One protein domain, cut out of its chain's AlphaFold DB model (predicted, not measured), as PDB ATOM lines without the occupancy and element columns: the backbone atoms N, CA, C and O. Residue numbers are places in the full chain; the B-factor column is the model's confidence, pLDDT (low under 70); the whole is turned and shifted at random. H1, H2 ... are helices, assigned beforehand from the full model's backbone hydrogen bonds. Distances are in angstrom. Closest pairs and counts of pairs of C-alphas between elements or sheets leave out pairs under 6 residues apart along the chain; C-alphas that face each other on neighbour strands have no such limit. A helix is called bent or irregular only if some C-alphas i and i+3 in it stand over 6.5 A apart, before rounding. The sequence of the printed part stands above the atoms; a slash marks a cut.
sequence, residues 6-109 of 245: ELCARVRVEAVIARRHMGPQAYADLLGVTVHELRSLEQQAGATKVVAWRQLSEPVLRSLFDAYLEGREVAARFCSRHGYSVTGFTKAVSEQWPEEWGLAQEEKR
ATOM      1  N   GLU A   6     -52.701 -19.501  23.863       82.06
ATOM      2  CA  GLU A   6     -52.598 -19.488  22.405       82.06
ATOM      3  C   GLU A   6     -51.269 -18.884  21.926       82.06
ATOM      4  O   GLU A   6     -50.595 -19.471  21.077       82.06
ATOM      5  N   LEU A   7     -50.820 -17.775  22.533       82.69
ATOM      6  CA  LEU A   7     -49.514 -17.179  22.226       82.69
ATOM      7  C   LEU A   7     -48.364 -18.125  22.585       82.69
ATOM      8  O   LEU A   7     -47.446 -18.297  21.785       82.69
ATOM      9  N   CYS A   8     -48.421 -18.781  23.749       80.62
ATOM     10  CA  CYS A   8     -47.410 -19.772  24.133       80.62
ATOM     11  C   CYS A   8     -47.343 -20.931  23.131       80.62
ATOM     12  O   CYS A   8     -46.250 -21.363  22.764       80.62
ATOM     13  N   ALA A   9     -48.495 -21.425  22.663       80.56
ATOM     14  CA  ALA A   9     -48.551 -22.484  21.660       80.56
ATOM     15  C   ALA A   9     -47.948 -22.039  20.318       80.56
ATOM     16  O   ALA A   9     -47.186 -22.789  19.711       80.56
ATOM     17  N   ARG A  10     -48.224 -20.805  19.883       80.56
ATOM     18  CA  ARG A  10     -47.677 -20.232  18.646       80.56
ATOM     19  C   ARG A  10     -46.159 -20.024  18.723       80.56
ATOM     20  O   ARG A  10     -45.430 -20.505  17.853       80.56
ATOM     21  N   VAL A  11     -45.659 -19.431  19.813       81.12
ATOM     22  CA  VAL A  11     -44.214 -19.263  20.077       81.12
ATOM     23  C   VAL A  11     -43.495 -20.613  20.105       81.12
ATOM     24  O   VAL A  11     -42.415 -20.753  19.530       81.12
ATOM     25  N   ARG A  12     -44.109 -21.646  20.696       81.00
ATOM     26  CA  ARG A  12     -43.541 -23.004  20.751       81.00
ATOM     27  C   ARG A  12     -43.202 -23.579  19.375       81.00
ATOM     28  O   ARG A  12     -42.236 -24.332  19.256       81.00
ATOM     29  N   VAL A  13     -44.003 -23.256  18.362       77.12
ATOM     30  CA  VAL A  13     -43.892 -23.816  17.010       77.12
ATOM     31  C   VAL A  13     -42.953 -22.993  16.127       77.12
ATOM     32  O   VAL A  13     -42.169 -23.558  15.362       77.12
ATOM     33  N   GLU A  14     -43.015 -21.666  16.225       84.88
ATOM     34  CA  GLU A  14     -42.400 -20.758  15.249       84.88
ATOM     35  C   GLU A  14     -41.072 -20.146  15.705       84.88
ATOM     36  O   GLU A  14     -40.236 -19.806  14.863       84.88
ATOM     37  N   ALA A  15     -40.840 -20.011  17.016       80.38
ATOM     38  CA  ALA A  15     -39.786 -19.145  17.554       80.38
ATOM     39  C   ALA A  15     -38.367 -19.506  17.095       80.38
ATOM     40  O   ALA A  15     -37.489 -18.645  17.035       80.38
ATOM     41  N   VAL A  16     -38.106 -20.775  16.771       80.50
ATOM     42  CA  VAL A  16     -36.798 -21.205  16.244       80.50
ATOM     43  C   VAL A  16     -36.561 -20.650  14.838       80.50
ATOM     44  O   VAL A  16     -35.463 -20.183  14.536       80.50
ATOM     45  N   ILE A  17     -37.584 -20.688  13.981       82.25
ATOM     46  CA  ILE A  17     -37.505 -20.208  12.597       82.25
ATOM     47  C   ILE A  17     -37.528 -18.682  12.582       82.25
ATOM     48  O   ILE A  17     -36.658 -18.071  11.960       82.25
ATOM     49  N   ALA A  18     -38.465 -18.076  13.313       82.69
ATOM     50  CA  ALA A  18     -38.637 -16.632  13.345       82.69
ATOM     51  C   ALA A  18     -37.382 -15.917  13.872       82.69
ATOM     52  O   ALA A  18     -36.888 -14.992  13.234       82.69
ATOM     53  N   ARG A  19     -36.759 -16.403  14.957       80.25
ATOM     54  CA  ARG A  19     -35.493 -15.822  15.448       80.25
ATOM     55  C   ARG A  19     -34.372 -15.869  14.425       80.25
ATOM     56  O   ARG A  19     -33.572 -14.943  14.366       80.25
ATOM     57  N   ARG A  20     -34.282 -16.962  13.665       83.06
ATOM     58  CA  ARG A  20     -33.190 -17.159  12.714       83.06
ATOM     59  C   ARG A  20     -33.329 -16.271  11.479       83.06
ATOM     60  O   ARG A  20     -32.302 -15.845  10.965       83.06
ATOM     61  N   HIS A  21     -34.553 -16.029  11.012       83.81
ATOM     62  CA  HIS A  21     -34.788 -15.388   9.711       83.81
ATOM     63  C   HIS A  21     -35.422 -13.994   9.788       83.81
ATOM     64  O   HIS A  21     -35.200 -13.194   8.890       83.81
ATOM     65  N   MET A  22     -36.144 -13.672  10.865       88.12
ATOM     66  CA  MET A  22     -36.732 -12.342  11.095       88.12
ATOM     67  C   MET A  22     -35.949 -11.529  12.134       88.12
ATOM     68  O   MET A  22     -35.940 -10.302  12.101       88.12
ATOM     69  N   GLY A  23     -35.298 -12.210  13.081       87.94
ATOM     70  CA  GLY A  23     -34.718 -11.585  14.265       87.94
ATOM     71  C   GLY A  23     -35.745 -11.367  15.390       87.94
ATOM     72  O   GLY A  23     -36.956 -11.475  15.184       87.94
ATOM     73  N   PRO A  24     -35.278 -11.100  16.623       87.19
ATOM     74  CA  PRO A  24     -36.140 -11.069  17.805       87.19
ATOM     75  C   PRO A  24     -37.106  -9.879  17.830       87.19
ATOM     76  O   PRO A  24     -38.219 -10.041  18.313       87.19
ATOM     77  N   GLN A  25     -36.702  -8.712  17.315       90.25
ATOM     78  CA  GLN A  25     -37.552  -7.517  17.304       90.25
ATOM     79  C   GLN A  25     -38.732  -7.689  16.342       90.25
ATOM     80  O   GLN A  25     -39.872  -7.658  16.783       90.25
ATOM     81  N   ALA A  26     -38.459  -7.999  15.070       86.19
ATOM     82  CA  ALA A  26     -39.503  -8.197  14.062       86.19
ATOM     83  C   ALA A  26     -40.491  -9.312  14.445       86.19
ATOM     84  O   ALA A  26     -41.679  -9.229  14.137       86.19
ATOM     85  N   TYR A  27     -40.024 -10.357  15.137       89.69
ATOM     86  CA  TYR A  27     -40.915 -11.404  15.630       89.69
ATOM     87  C   TYR A  27     -41.772 -10.957  16.822       89.69
ATOM     88  O   TYR A  27     -42.941 -11.326  16.905       89.69
ATOM     89  N   ALA A  28     -41.218 -10.150  17.730       87.75
ATOM     90  CA  ALA A  28     -41.974  -9.567  18.835       87.75
ATOM     91  C   ALA A  28     -43.067  -8.616  18.312       87.75
ATOM     92  O   ALA A  28     -44.228  -8.748  18.704       87.75
ATOM     93  N   ASP A  29     -42.725  -7.768  17.337       89.06
ATOM     94  CA  ASP A  29     -43.662  -6.857  16.669       89.06
ATOM     95  C   ASP A  29     -44.799  -7.634  15.982       89.06
ATOM     96  O   ASP A  29     -45.971  -7.301  16.154       89.06
ATOM     97  N   LEU A  30     -44.480  -8.738  15.285       88.38
ATOM     98  CA  LEU A  30     -45.475  -9.627  14.663       88.38
ATOM     99  C   LEU A  30     -46.476 -10.213  15.675       88.38
ATOM    100  O   LEU A  30     -47.629 -10.494  15.337       88.38
ATOM    101  N   LEU A  31     -46.024 -10.470  16.900       86.75
ATOM    102  CA  LEU A  31     -46.847 -11.031  17.966       86.75
ATOM    103  C   LEU A  31     -47.574  -9.957  18.787       86.75
ATOM    104  O   LEU A  31     -48.414 -10.315  19.611       86.75
ATOM    105  N   GLY A  32     -47.269  -8.671  18.576       90.12
ATOM    106  CA  GLY A  32     -47.788  -7.578  19.394       90.12
ATOM    107  C   GLY A  32     -47.289  -7.630  20.841       90.12
ATOM    108  O   GLY A  32     -48.034  -7.281  21.755       90.12
ATOM    109  N   VAL A  33     -46.059  -8.109  21.063       90.31
ATOM    110  CA  VAL A  33     -45.427  -8.212  22.390       90.31
ATOM    111  C   VAL A  33     -44.060  -7.540  22.393       90.31
ATOM    112  O   VAL A  33     -43.455  -7.306  21.351       90.31
ATOM    113  N   THR A  34     -43.524  -7.254  23.574       94.00
ATOM    114  CA  THR A  34     -42.138  -6.797  23.715       94.00
ATOM    115  C   THR A  34     -41.143  -7.949  23.545       94.00
ATOM    116  O   THR A  34     -41.448  -9.117  23.795       94.00
ATOM    117  N   VAL A  35     -39.885  -7.640  23.207       91.12
ATOM    118  CA  VAL A  35     -38.804  -8.648  23.145       91.12
ATOM    119  C   VAL A  35     -38.593  -9.348  24.495       91.12
ATOM    120  O   VAL A  35     -38.206 -10.518  24.534       91.12
ATOM    121  N   HIS A  36     -38.844  -8.655  25.609       92.06
ATOM    122  CA  HIS A  36     -38.764  -9.250  26.942       92.06
ATOM    123  C   HIS A  36     -39.855 -10.310  27.145       92.06
ATOM    124  O   HIS A  36     -39.539 -11.443  27.504       92.06
ATOM    125  N   GLU A  37     -41.107  -9.976  26.830       89.50
ATOM    126  CA  GLU A  37     -42.235 -10.912  26.901       89.50
ATOM    127  C   GLU A  37     -42.051 -12.099  25.954       89.50
ATOM    128  O   GLU A  37     -42.290 -13.236  26.355       89.50
ATOM    129  N   LEU A  38     -41.541 -11.868  24.739       88.25
ATOM    130  CA  LEU A  38     -41.195 -12.936  23.801       88.25
ATOM    131  C   LEU A  38     -40.222 -13.946  24.431       88.25
ATOM    132  O   LEU A  38     -40.462 -15.150  24.364       88.25
ATOM    133  N   ARG A  39     -39.152 -13.485  25.094       89.19
ATOM    134  CA  ARG A  39     -38.198 -14.382  25.777       89.19
ATOM    135  C   ARG A  39     -38.863 -15.175  26.904       89.19
ATOM    136  O   ARG A  39     -38.574 -16.360  27.062       89.19
ATOM    137  N   SER A  40     -39.761 -14.548  27.665       88.50
ATOM    138  CA  SER A  40     -40.533 -15.233  28.706       88.50
ATOM    139  C   SER A  40     -41.454 -16.306  28.120       88.50
ATOM    140  O   SER A  40     -41.482 -17.425  28.631       88.50
ATOM    141  N   LEU A  41     -42.155 -16.004  27.021       86.19
ATOM    142  CA  LEU A  41     -43.004 -16.959  26.305       86.19
ATOM    143  C   LEU A  41     -42.188 -18.139  25.765       86.19
ATOM    144  O   LEU A  41     -42.609 -19.283  25.895       86.19
ATOM    145  N   GLU A  42     -40.998 -17.892  25.212       85.75
ATOM    146  CA  GLU A  42     -40.099 -18.948  24.732       85.75
ATOM    147  C   GLU A  42     -39.624 -19.871  25.859       85.75
ATOM    148  O   GLU A  42     -39.598 -21.093  25.692       85.75
ATOM    149  N   GLN A  43     -39.259 -19.294  27.008       86.88
ATOM    150  CA  GLN A  43     -38.841 -20.057  28.182       86.88
ATOM    151  C   GLN A  43     -39.982 -20.942  28.704       86.88
ATOM    152  O   GLN A  43     -39.744 -22.087  29.085       86.88
ATOM    153  N   GLN A  44     -41.216 -20.434  28.686       85.19
ATOM    154  CA  GLN A  44     -42.410 -21.160  29.127       85.19
ATOM    155  C   GLN A  44     -42.875 -22.223  28.123       85.19
ATOM    156  O   GLN A  44     -43.305 -23.302  28.524       85.19
ATOM    157  N   ALA A  45     -42.788 -21.939  26.822       80.88
ATOM    158  CA  ALA A  45     -43.230 -22.828  25.750       80.88
ATOM    159  C   ALA A  45     -42.432 -24.142  25.683       80.88
ATOM    160  O   ALA A  45     -42.959 -25.169  25.243       80.88
ATOM    161  N   GLY A  46     -41.172 -24.110  26.127       75.12
ATOM    162  CA  GLY A  46     -40.249 -25.234  26.045       75.12
ATOM    163  C   GLY A  46     -39.752 -25.476  24.615       75.12
ATOM    164  O   GLY A  46     -40.479 -25.354  23.628       75.12
ATOM    165  N   ALA A  47     -38.476 -25.839  24.478       60.03
ATOM    166  CA  ALA A  47     -37.875 -26.077  23.170       60.03
ATOM    167  C   ALA A  47     -38.507 -27.307  22.494       60.03
ATOM    168  O   ALA A  47     -38.303 -28.440  22.928       60.03
ATOM    169  N   THR A  48     -39.238 -27.100  21.399       62.00
ATOM    170  CA  THR A  48     -39.719 -28.196  20.549       62.00
ATOM    171  C   THR A  48     -38.893 -28.215  19.266       62.00
ATOM    172  O   THR A  48     -38.837 -27.231  18.540       62.00
ATOM    173  N   LYS A  49     -38.201 -29.330  18.992       59.19
ATOM    174  CA  LYS A  49     -37.370 -29.484  17.780       59.19
ATOM    175  C   LYS A  49     -38.193 -29.733  16.510       59.19
ATOM    176  O   LYS A  49     -37.657 -29.639  15.410       59.19
ATOM    177  N   VAL A  50     -39.470 -30.089  16.653       61.75
ATOM    178  CA  VAL A  50     -40.349 -30.428  15.532       61.75
ATOM    179  C   VAL A  50     -41.154 -29.199  15.138       61.75
ATOM    180  O   VAL A  50     -42.055 -28.780  15.857       61.75
ATOM    181  N   VAL A  51     -40.828 -28.642  13.976       71.25
ATOM    182  CA  VAL A  51     -41.608 -27.570  13.361       71.25
ATOM    183  C   VAL A  51     -42.848 -28.181  12.715       71.25
ATOM    184  O   VAL A  51     -42.748 -28.960  11.761       71.25
ATOM    185  N   ALA A  52     -44.021 -27.811  13.211       82.69
ATOM    186  CA  ALA A  52     -45.282 -28.097  12.548       82.69
ATOM    187  C   ALA A  52     -45.497 -27.080  11.415       82.69
ATOM    188  O   ALA A  52     -46.083 -26.026  11.613       82.69
ATOM    189  N   TRP A  53     -45.019 -27.399  10.211       85.81
ATOM    190  CA  TRP A  53     -45.035 -26.502   9.040       85.81
ATOM    191  C   TRP A  53     -46.391 -25.852   8.734       85.81
ATOM    192  O   TRP A  53     -46.432 -24.698   8.334       85.81
ATOM    193  N   ARG A  54     -47.492 -26.576   8.958       84.62
ATOM    194  CA  ARG A  54     -48.868 -26.086   8.754       84.62
ATOM    195  C   ARG A  54     -49.332 -25.057   9.786       84.62
ATOM    196  O   ARG A  54     -50.366 -24.439   9.593       84.62
ATOM    197  N   GLN A  55     -48.622 -24.955  10.901       85.81
ATOM    198  CA  GLN A  55     -48.917 -24.038  11.996       85.81
ATOM    199  C   GLN A  55     -48.011 -22.803  11.957       85.81
ATOM    200  O   GLN A  55     -48.137 -21.947  12.825       85.81
ATOM    201  N   LEU A  56     -47.096 -22.714  10.980       87.19
ATOM    202  CA  LEU A  56     -46.346 -21.489  10.742       87.19
ATOM    203  C   LEU A  56     -47.293 -20.437  10.168       87.19
ATOM    204  O   LEU A  56     -47.946 -20.661   9.150       87.19
ATOM    205  N   SER A  57     -47.322 -19.282  10.809       89.81
ATOM    206  CA  SER A  57     -47.935 -18.075  10.292       89.81
ATOM    207  C   SER A  57     -47.263 -17.665   8.988       89.81
ATOM    208  O   SER A  57     -46.060 -17.861   8.774       89.81
ATOM    209  N   GLU A  58     -48.067 -17.071   8.113       92.25
ATOM    210  CA  GLU A  58     -47.629 -16.633   6.795       92.25
ATOM    211  C   GLU A  58     -46.373 -15.740   6.842       92.25
ATOM    212  O   GLU A  58     -45.445 -16.035   6.092       92.25
ATOM    213  N   PRO A  59     -46.235 -14.743   7.746       87.38
ATOM    214  CA  PRO A  59     -45.041 -13.894   7.781       87.38
ATOM    215  C   PRO A  59     -43.755 -14.655   8.135       87.38
ATOM    216  O   PRO A  59     -42.696 -14.388   7.567       87.38
ATOM    217  N   VAL A  60     -43.841 -15.649   9.027       88.94
ATOM    218  CA  VAL A  60     -42.695 -16.497   9.397       88.94
ATOM    219  C   VAL A  60     -42.304 -17.404   8.232       88.94
ATOM    220  O   VAL A  60     -41.120 -17.529   7.905       88.94
ATOM    221  N   LEU A  61     -43.292 -18.029   7.582       93.25
ATOM    222  CA  LEU A  61     -43.054 -18.865   6.407       93.25
ATOM    223  C   LEU A  61     -42.511 -18.036   5.231       93.25
ATOM    224  O   LEU A  61     -41.624 -18.511   4.519       93.25
ATOM    225  N   ARG A  62     -42.988 -16.796   5.063       91.94
ATOM    226  CA  ARG A  62     -42.540 -15.862   4.026       91.94
ATOM    227  C   ARG A  62     -41.088 -15.468   4.230       91.94
ATOM    228  O   ARG A  62     -40.294 -15.671   3.324       91.94
ATOM    229  N   SER A  63     -40.720 -15.027   5.434       85.06
ATOM    230  CA  SER A  63     -39.328 -14.696   5.779       85.06
ATOM    231  C   SER A  63     -38.376 -15.870   5.519       85.06
ATOM    232  O   SER A  63     -37.305 -15.704   4.931       85.06
ATOM    233  N   LEU A  64     -38.786 -17.091   5.877       91.75
ATOM    234  CA  LEU A  64     -38.021 -18.298   5.572       91.75
ATOM    235  C   LEU A  64     -37.888 -18.543   4.059       91.75
ATOM    236  O   LEU A  64     -36.828 -18.970   3.591       91.75
ATOM    237  N   PHE A  65     -38.965 -18.339   3.302       94.12
ATOM    238  CA  PHE A  65     -38.959 -18.530   1.857       94.12
ATOM    239  C   PHE A  65     -38.126 -17.461   1.144       94.12
ATOM    240  O   PHE A  65     -37.344 -17.814   0.266       94.12
ATOM    241  N   ASP A  66     -38.189 -16.201   1.568       86.00
ATOM    242  CA  ASP A  66     -37.349 -15.123   1.046       86.00
ATOM    243  C   ASP A  66     -35.859 -15.435   1.275       86.00
ATOM    244  O   ASP A  66     -35.076 -15.408   0.322       86.00
ATOM    245  N   ALA A  67     -35.479 -15.918   2.466       86.94
ATOM    246  CA  ALA A  67     -34.116 -16.397   2.728       86.94
ATOM    247  C   ALA A  67     -33.698 -17.564   1.805       86.94
ATOM    248  O   ALA A  67     -32.530 -17.696   1.420       86.94
ATOM    249  N   TYR A  68     -34.638 -18.433   1.415       92.88
ATOM    250  CA  TYR A  68     -34.385 -19.458   0.403       92.88
ATOM    251  C   TYR A  68     -34.210 -18.855  -0.994       92.88
ATOM    252  O   TYR A  68     -33.289 -19.268  -1.707       92.88
ATOM    253  N   LEU A  69     -35.060 -17.908  -1.399       86.06
ATOM    254  CA  LEU A  69     -34.986 -17.226  -2.694       86.06
ATOM    255  C   LEU A  69     -33.654 -16.484  -2.865       86.06
ATOM    256  O   LEU A  69     -33.079 -16.524  -3.952       86.06
ATOM    257  N   GLU A  70     -33.140 -15.890  -1.789       81.75
ATOM    258  CA  GLU A  70     -31.844 -15.203  -1.731       81.75
ATOM    259  C   GLU A  70     -30.634 -16.151  -1.755       81.75
ATOM    260  O   GLU A  70     -29.515 -15.773  -2.108       81.75
ATOM    261  N   GLY A  71     -30.835 -17.420  -1.409       82.50
ATOM    262  CA  GLY A  71     -29.790 -18.431  -1.481       82.50
ATOM    263  C   GLY A  71     -29.522 -18.925  -2.908       82.50
ATOM    264  O   GLY A  71     -30.380 -18.905  -3.788       82.50
ATOM    265  N   ARG A  72     -28.348 -19.524  -3.130       81.50
ATOM    266  CA  ARG A  72     -28.055 -20.294  -4.365       81.50
ATOM    267  C   ARG A  72     -28.402 -21.777  -4.262       81.50
ATOM    268  O   ARG A  72     -28.289 -22.522  -5.228       81.50
ATOM    269  N   GLU A  73     -28.763 -22.221  -3.067       88.44
ATOM    270  CA  GLU A  73     -28.950 -23.631  -2.757       88.44
ATOM    271  C   GLU A  73     -30.298 -24.137  -3.268       88.44
ATOM    272  O   GLU A  73     -31.303 -23.423  -3.213       88.44
ATOM    273  N   VAL A  74     -30.323 -25.394  -3.710       92.19
ATOM    274  CA  VAL A  74     -31.567 -26.153  -3.886       92.19
ATOM    275  C   VAL A  74     -32.196 -26.445  -2.521       92.19
ATOM    276  O   VAL A  74     -31.492 -26.530  -1.511       92.19
ATOM    277  N   ALA A  75     -33.515 -26.649  -2.495       93.56
ATOM    278  CA  ALA A  75     -34.290 -26.810  -1.262       93.56
ATOM    279  C   ALA A  75     -33.722 -27.876  -0.309       93.56
ATOM    280  O   ALA A  75     -33.669 -27.645   0.896       93.56
ATOM    281  N   ALA A  76     -33.228 -29.003  -0.838       93.56
ATOM    282  CA  ALA A  76     -32.632 -30.069  -0.032       93.56
ATOM    283  C   ALA A  76     -31.418 -29.594   0.786       93.56
ATOM    284  O   ALA A  76     -31.340 -29.846   1.989       93.56
ATOM    285  N   ARG A  77     -30.491 -28.860   0.153       93.06
ATOM    286  CA  ARG A  77     -29.291 -28.336   0.819       93.06
ATOM    287  C   ARG A  77     -29.642 -27.201   1.781       93.06
ATOM    288  O   ARG A  77     -29.153 -27.212   2.905       93.06
ATOM    289  N   PHE A  78     -30.532 -26.294   1.370       94.12
ATOM    290  CA  PHE A  78     -31.034 -25.221   2.234       94.12
ATOM    291  C   PHE A  78     -31.648 -25.787   3.522       94.12
ATOM    292  O   PHE A  78     -31.247 -25.426   4.626       94.12
ATOM    293  N   CYS A  79     -32.563 -26.749   3.396       93.00
ATOM    294  CA  CYS A  79     -33.210 -27.367   4.547       93.00
ATOM    295  C   CYS A  79     -32.219 -28.145   5.420       93.00
ATOM    296  O   CYS A  79     -32.252 -28.001   6.638       93.00
ATOM    297  N   SER A  80     -31.298 -28.912   4.823       91.88
ATOM    298  CA  SER A  80     -30.262 -29.643   5.564       91.88
ATOM    299  C   SER A  80     -29.379 -28.707   6.395       91.88
ATOM    300  O   SER A  80     -29.194 -28.952   7.587       91.88
ATOM    301  N   ARG A  81     -28.918 -27.592   5.812       91.19
ATOM    302  CA  ARG A  81     -28.106 -26.574   6.502       91.19
ATOM    303  C   ARG A  81     -28.822 -25.970   7.708       91.19
ATOM    304  O   ARG A  81     -28.181 -25.615   8.694       91.19
ATOM    305  N   HIS A  82     -30.143 -25.854   7.640       87.69
ATOM    306  CA  HIS A  82     -30.935 -25.237   8.693       87.69
ATOM    307  C   HIS A  82     -31.620 -26.232   9.647       87.69
ATOM    308  O   HIS A  82     -32.195 -25.794  10.644       87.69
ATOM    309  N   GLY A  83     -31.510 -27.543   9.405       87.06
ATOM    310  CA  GLY A  83     -32.169 -28.578  10.210       87.06
ATOM    311  C   GLY A  83     -33.676 -28.689   9.951       87.06
ATOM    312  O   GLY A  83     -34.436 -29.043  10.849       87.06
ATOM    313  N   TYR A  84     -34.122 -28.350   8.743       90.81
ATOM    314  CA  TYR A  84     -35.524 -28.352   8.331       90.81
ATOM    315  C   TYR A  84     -35.888 -29.620   7.554       90.81
ATOM    316  O   TYR A  84     -35.063 -30.203   6.850       90.81
ATOM    317  N   SER A  85     -37.158 -30.029   7.632       91.69
ATOM    318  CA  SER A  85     -37.693 -31.078   6.758       91.69
ATOM    319  C   SER A  85     -37.892 -30.530   5.346       91.69
ATOM    320  O   SER A  85     -38.683 -29.607   5.152       91.69
ATOM    321  N   VAL A  86     -37.222 -31.133   4.358       93.94
ATOM    322  CA  VAL A  86     -37.349 -30.756   2.937       93.94
ATOM    323  C   VAL A  86     -38.798 -30.865   2.469       93.94
ATOM    324  O   VAL A  86     -39.308 -29.950   1.825       93.94
ATOM    325  N   THR A  87     -39.468 -31.967   2.818       94.06
ATOM    326  CA  THR A  87     -40.863 -32.227   2.446       94.06
ATOM    327  C   THR A  87     -41.801 -31.218   3.092       94.06
ATOM    328  O   THR A  87     -42.693 -30.705   2.423       94.06
ATOM    329  N   GLY A  88     -41.586 -30.906   4.375       93.00
ATOM    330  CA  GLY A  88     -42.402 -29.936   5.106       93.00
ATOM    331  C   GLY A  88     -42.287 -28.525   4.533       93.00
ATOM    332  O   GLY A  88     -43.305 -27.916   4.215       93.00
ATOM    333  N   PHE A  89     -41.054 -28.057   4.319       94.00
ATOM    334  CA  PHE A  89     -40.772 -26.761   3.701       94.00
ATOM    335  C   PHE A  89     -41.354 -26.663   2.289       94.00
ATOM    336  O   PHE A  89     -42.115 -25.746   1.996       94.00
ATOM    337  N   THR A  90     -41.033 -27.638   1.432       94.88
ATOM    338  CA  THR A  90     -41.488 -27.661   0.033       94.88
ATOM    339  C   THR A  90     -43.004 -27.627  -0.044       94.88
ATOM    340  O   THR A  90     -43.548 -26.814  -0.781       94.88
ATOM    341  N   LYS A  91     -43.686 -28.471   0.740       94.94
ATOM    342  CA  LYS A  91     -45.146 -28.533   0.755       94.94
ATOM    343  C   LYS A  91     -45.750 -27.193   1.172       94.94
ATOM    344  O   LYS A  91     -46.518 -26.640   0.396       94.94
ATOM    345  N   ALA A  92     -45.340 -26.657   2.324       94.56
ATOM    346  CA  ALA A  92     -45.874 -25.403   2.858       94.56
ATOM    347  C   ALA A  92     -45.690 -24.228   1.882       94.56
ATOM    348  O   ALA A  92     -46.641 -23.509   1.595       94.56
ATOM    349  N   VAL A  93     -44.493 -24.073   1.313       95.00
ATOM    350  CA  VAL A  93     -44.207 -22.996   0.353       95.00
ATOM    351  C   VAL A  93     -44.950 -23.196  -0.968       95.00
ATOM    352  O   VAL A  93     -45.476 -22.235  -1.516       95.00
ATOM    353  N   SER A  94     -45.020 -24.427  -1.487       94.88
ATOM    354  CA  SER A  94     -45.709 -24.706  -2.755       94.88
ATOM    355  C   SER A  94     -47.231 -24.572  -2.669       94.88
ATOM    356  O   SER A  94     -47.856 -24.249  -3.672       94.88
ATOM    357  N   GLU A  95     -47.820 -24.821  -1.495       93.50
ATOM    358  CA  GLU A  95     -49.252 -24.622  -1.241       93.50
ATOM    359  C   GLU A  95     -49.578 -23.124  -1.123       93.50
ATOM    360  O   GLU A  95     -50.572 -22.682  -1.694       93.50
ATOM    361  N   GLN A  96     -48.728 -22.343  -0.443       93.44
ATOM    362  CA  GLN A  96     -48.957 -20.911  -0.222       93.44
ATOM    363  C   GLN A  96     -48.611 -20.043  -1.447       93.44
ATOM    364  O   GLN A  96     -49.369 -19.145  -1.802       93.44
ATOM    365  N   TRP A  97     -47.481 -20.307  -2.115       93.38
ATOM    366  CA  TRP A  97     -46.990 -19.520  -3.257       93.38
ATOM    367  C   TRP A  97     -46.552 -20.428  -4.422       93.38
ATOM    368  O   TRP A  97     -45.360 -20.499  -4.748       93.38
ATOM    369  N   PRO A  98     -47.493 -21.128  -5.086       91.31
ATOM    370  CA  PRO A  98     -47.180 -22.115  -6.124       91.31
ATOM    371  C   PRO A  98     -46.391 -21.527  -7.302       91.31
ATOM    372  O   PRO A  98     -45.460 -22.166  -7.802       91.31
ATOM    373  N   GLU A  99     -46.717 -20.302  -7.727       83.19
ATOM    374  CA  GLU A  99     -46.017 -19.625  -8.826       83.19
ATOM    375  C   GLU A  99     -44.576 -19.247  -8.453       83.19
ATOM    376  O   GLU A  99     -43.640 -19.593  -9.179       83.19
ATOM    377  N   GLU A 100     -44.373 -18.581  -7.307       87.19
ATOM    378  CA  GLU A 100     -43.034 -18.208  -6.820       87.19
ATOM    379  C   GLU A 100     -42.161 -19.448  -6.608       87.19
ATOM    380  O   GLU A 100     -40.986 -19.465  -6.987       87.19
ATOM    381  N   TRP A 101     -42.741 -20.515  -6.052       91.88
ATOM    382  CA  TRP A 101     -42.057 -21.786  -5.864       91.88
ATOM    383  C   TRP A 101     -41.600 -22.400  -7.188       91.88
ATOM    384  O   TRP A 101     -40.438 -22.802  -7.308       91.88
ATOM    385  N   GLY A 102     -42.481 -22.443  -8.192       85.62
ATOM    386  CA  GLY A 102     -42.156 -22.955  -9.524       85.62
ATOM    387  C   GLY A 102     -40.973 -22.214 -10.147       85.62
ATOM    388  O   GLY A 102     -40.007 -22.840 -10.587       85.62
ATOM    389  N   LEU A 103     -40.990 -20.880 -10.086       81.50
ATOM    390  CA  LEU A 103     -39.910 -20.029 -10.597       81.50
ATOM    391  C   LEU A 103     -38.592 -20.249  -9.852       81.50
ATOM    392  O   LEU A 103     -37.533 -20.312 -10.478       81.50
ATOM    393  N   ALA A 104     -38.648 -20.377  -8.525       86.44
ATOM    394  CA  ALA A 104     -37.473 -20.629  -7.703       86.44
ATOM    395  C   ALA A 104     -36.834 -21.983  -8.034       86.44
ATOM    396  O   ALA A 104     -35.610 -22.090  -8.127       86.44
ATOM    397  N   GLN A 105     -37.656 -23.019  -8.236       86.88
ATOM    398  CA  GLN A 105     -37.191 -24.345  -8.640       86.88
ATOM    399  C   GLN A 105     -36.567 -24.324 -10.030       86.88
ATOM    400  O   GLN A 105     -35.499 -24.904 -10.221       86.88
ATOM    401  N   GLU A 106     -37.195 -23.646 -10.989       80.50
ATOM    402  CA  GLU A 106     -36.612 -23.465 -12.315       80.50
ATOM    403  C   GLU A 106     -35.260 -22.762 -12.225       80.50
ATOM    404  O   GLU A 106     -34.287 -23.286 -12.744       80.50
ATOM    405  N   GLU A 107     -35.146 -21.641 -11.512       76.81
ATOM    406  CA  GLU A 107     -33.879 -20.909 -11.417       76.81
ATOM    407  C   GLU A 107     -32.751 -21.727 -10.773       76.81
ATOM    408  O   GLU A 107     -31.602 -21.669 -11.218       76.81
ATOM    409  N   LYS A 108     -33.066 -22.475  -9.713       83.44
ATOM    410  CA  LYS A 108     -32.073 -23.224  -8.933       83.44
ATOM    411  C   LYS A 108     -31.713 -24.574  -9.561       83.44
ATOM    412  O   LYS A 108     -30.772 -25.218  -9.092       83.44
ATOM    413  N   ARG A 109     -32.411 -25.018 -10.618       76.56
ATOM    414  CA  ARG A 109     -32.032 -26.222 -11.372       76.56
ATOM    415  C   ARG A 109     -30.738 -25.967 -12.156       76.56
ATOM    416  O   ARG A 109     -30.668 -25.008 -12.923       76.56
TER     417      ARG A 109
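Overview. This is residues 6 to 109 of the 245 residues of the protein "Holliday junction resolvase hjc" of Leucobacter luti (UniProt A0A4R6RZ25). Two groups of helices sit at opposite ends of an elongated body, H1, H2 and H3 at one end and H5, H6 and H7 at the other, with H4 between them near the middle. H1 is kinked, and its residues 14 to 21 pack on H4, while the long link of residues 46 to 57 leads from H3 to H4. The printed part has 104 residues, with seven named helices in the order H1 to H7 and no named strand; the class is all helix, and the helices that touch are mostly crossed. It is compact, with a radius of gyration of the C-alphas of 14.0 A, and spans 42 by 22 by 21 A.

Along the chain. Find C-alpha 6 at (-52.598, -19.488, 22.405); from there H1, the longest helix, covers residues 6 to 21 and 22.3 A. It is irregular, with a kink of 61 degrees near residue 14 and C-alphas 13 and 16 standing 7.6 A apart. Next come H2, residues 24 to 31, and H3, residues 35 to 45, 15.1 A long. Look for C-alpha 58 at (-47.629, -16.633, 6.795), where H4, residues 58 to 70, begins its 18.0 A. H5 is residues 75 to 82, H6 is residues 86 to 96 with 15.5 A, and H7, residues 98 to 108 with 15.4 A, ends at C-alpha 108, (-32.073, -23.224, -8.933).

Arrangement. Start at H1, which with H6 is a hub, each touching three helices. H1 touches H3, the closest C-alphas, those of Arg 12 and Ala 45, being 5.0 A apart, at a steep tilt of 66 degrees, opposite ways. H1 and H2 form a helical hairpin at a tilt of 36 degrees, only just steep; the closest C-alphas, those of Ala 18 and Tyr 27, are 6.1 A apart. H2 touches H3 about perpendicular, at 77 degrees, with the C-alphas of Ala 28 and Val 35 closest at 5.4 A. With residues 14 to 21 alone, H1 touches H4, the same way at a shallow tilt of 13 degrees; Ala 18 and Val 60 have the closest C-alphas, 5.7 A. With residues 61 to 65 alone, H4 only just touches H6, with 3 pairs of C-alphas within 8 A, the closest those of Phe 65 and Val 93 at 7.1 A. H6 touches H5 at a steep tilt of 65 degrees, Cys 79 and Val 86 having the closest C-alphas, 5.6 A. H6 and H7 touch only at the corner, and only just, with 3 pairs within 8 A, the closest C-alphas those of Ser 94 and Trp 101 at 5.6 A. H4 is close to but not clearly touching H5 and H7, and H1 and H7 are among the pairs that are apart. In H2 to H7 every O i to N i+4 pair is within hydrogen-bond range; in H1, 9 of 12 are.

Size, cuts and confidence. The two C-alphas farthest apart, those of Glu 37 and Arg 109, are 42.5 A from each other. The printed part has no cut; the link from H3 to H4 is long, and the other links are tight. The mean pLDDT of the printed part is 86.3, and it falls under 70 at residues 47 to 50, within that long link.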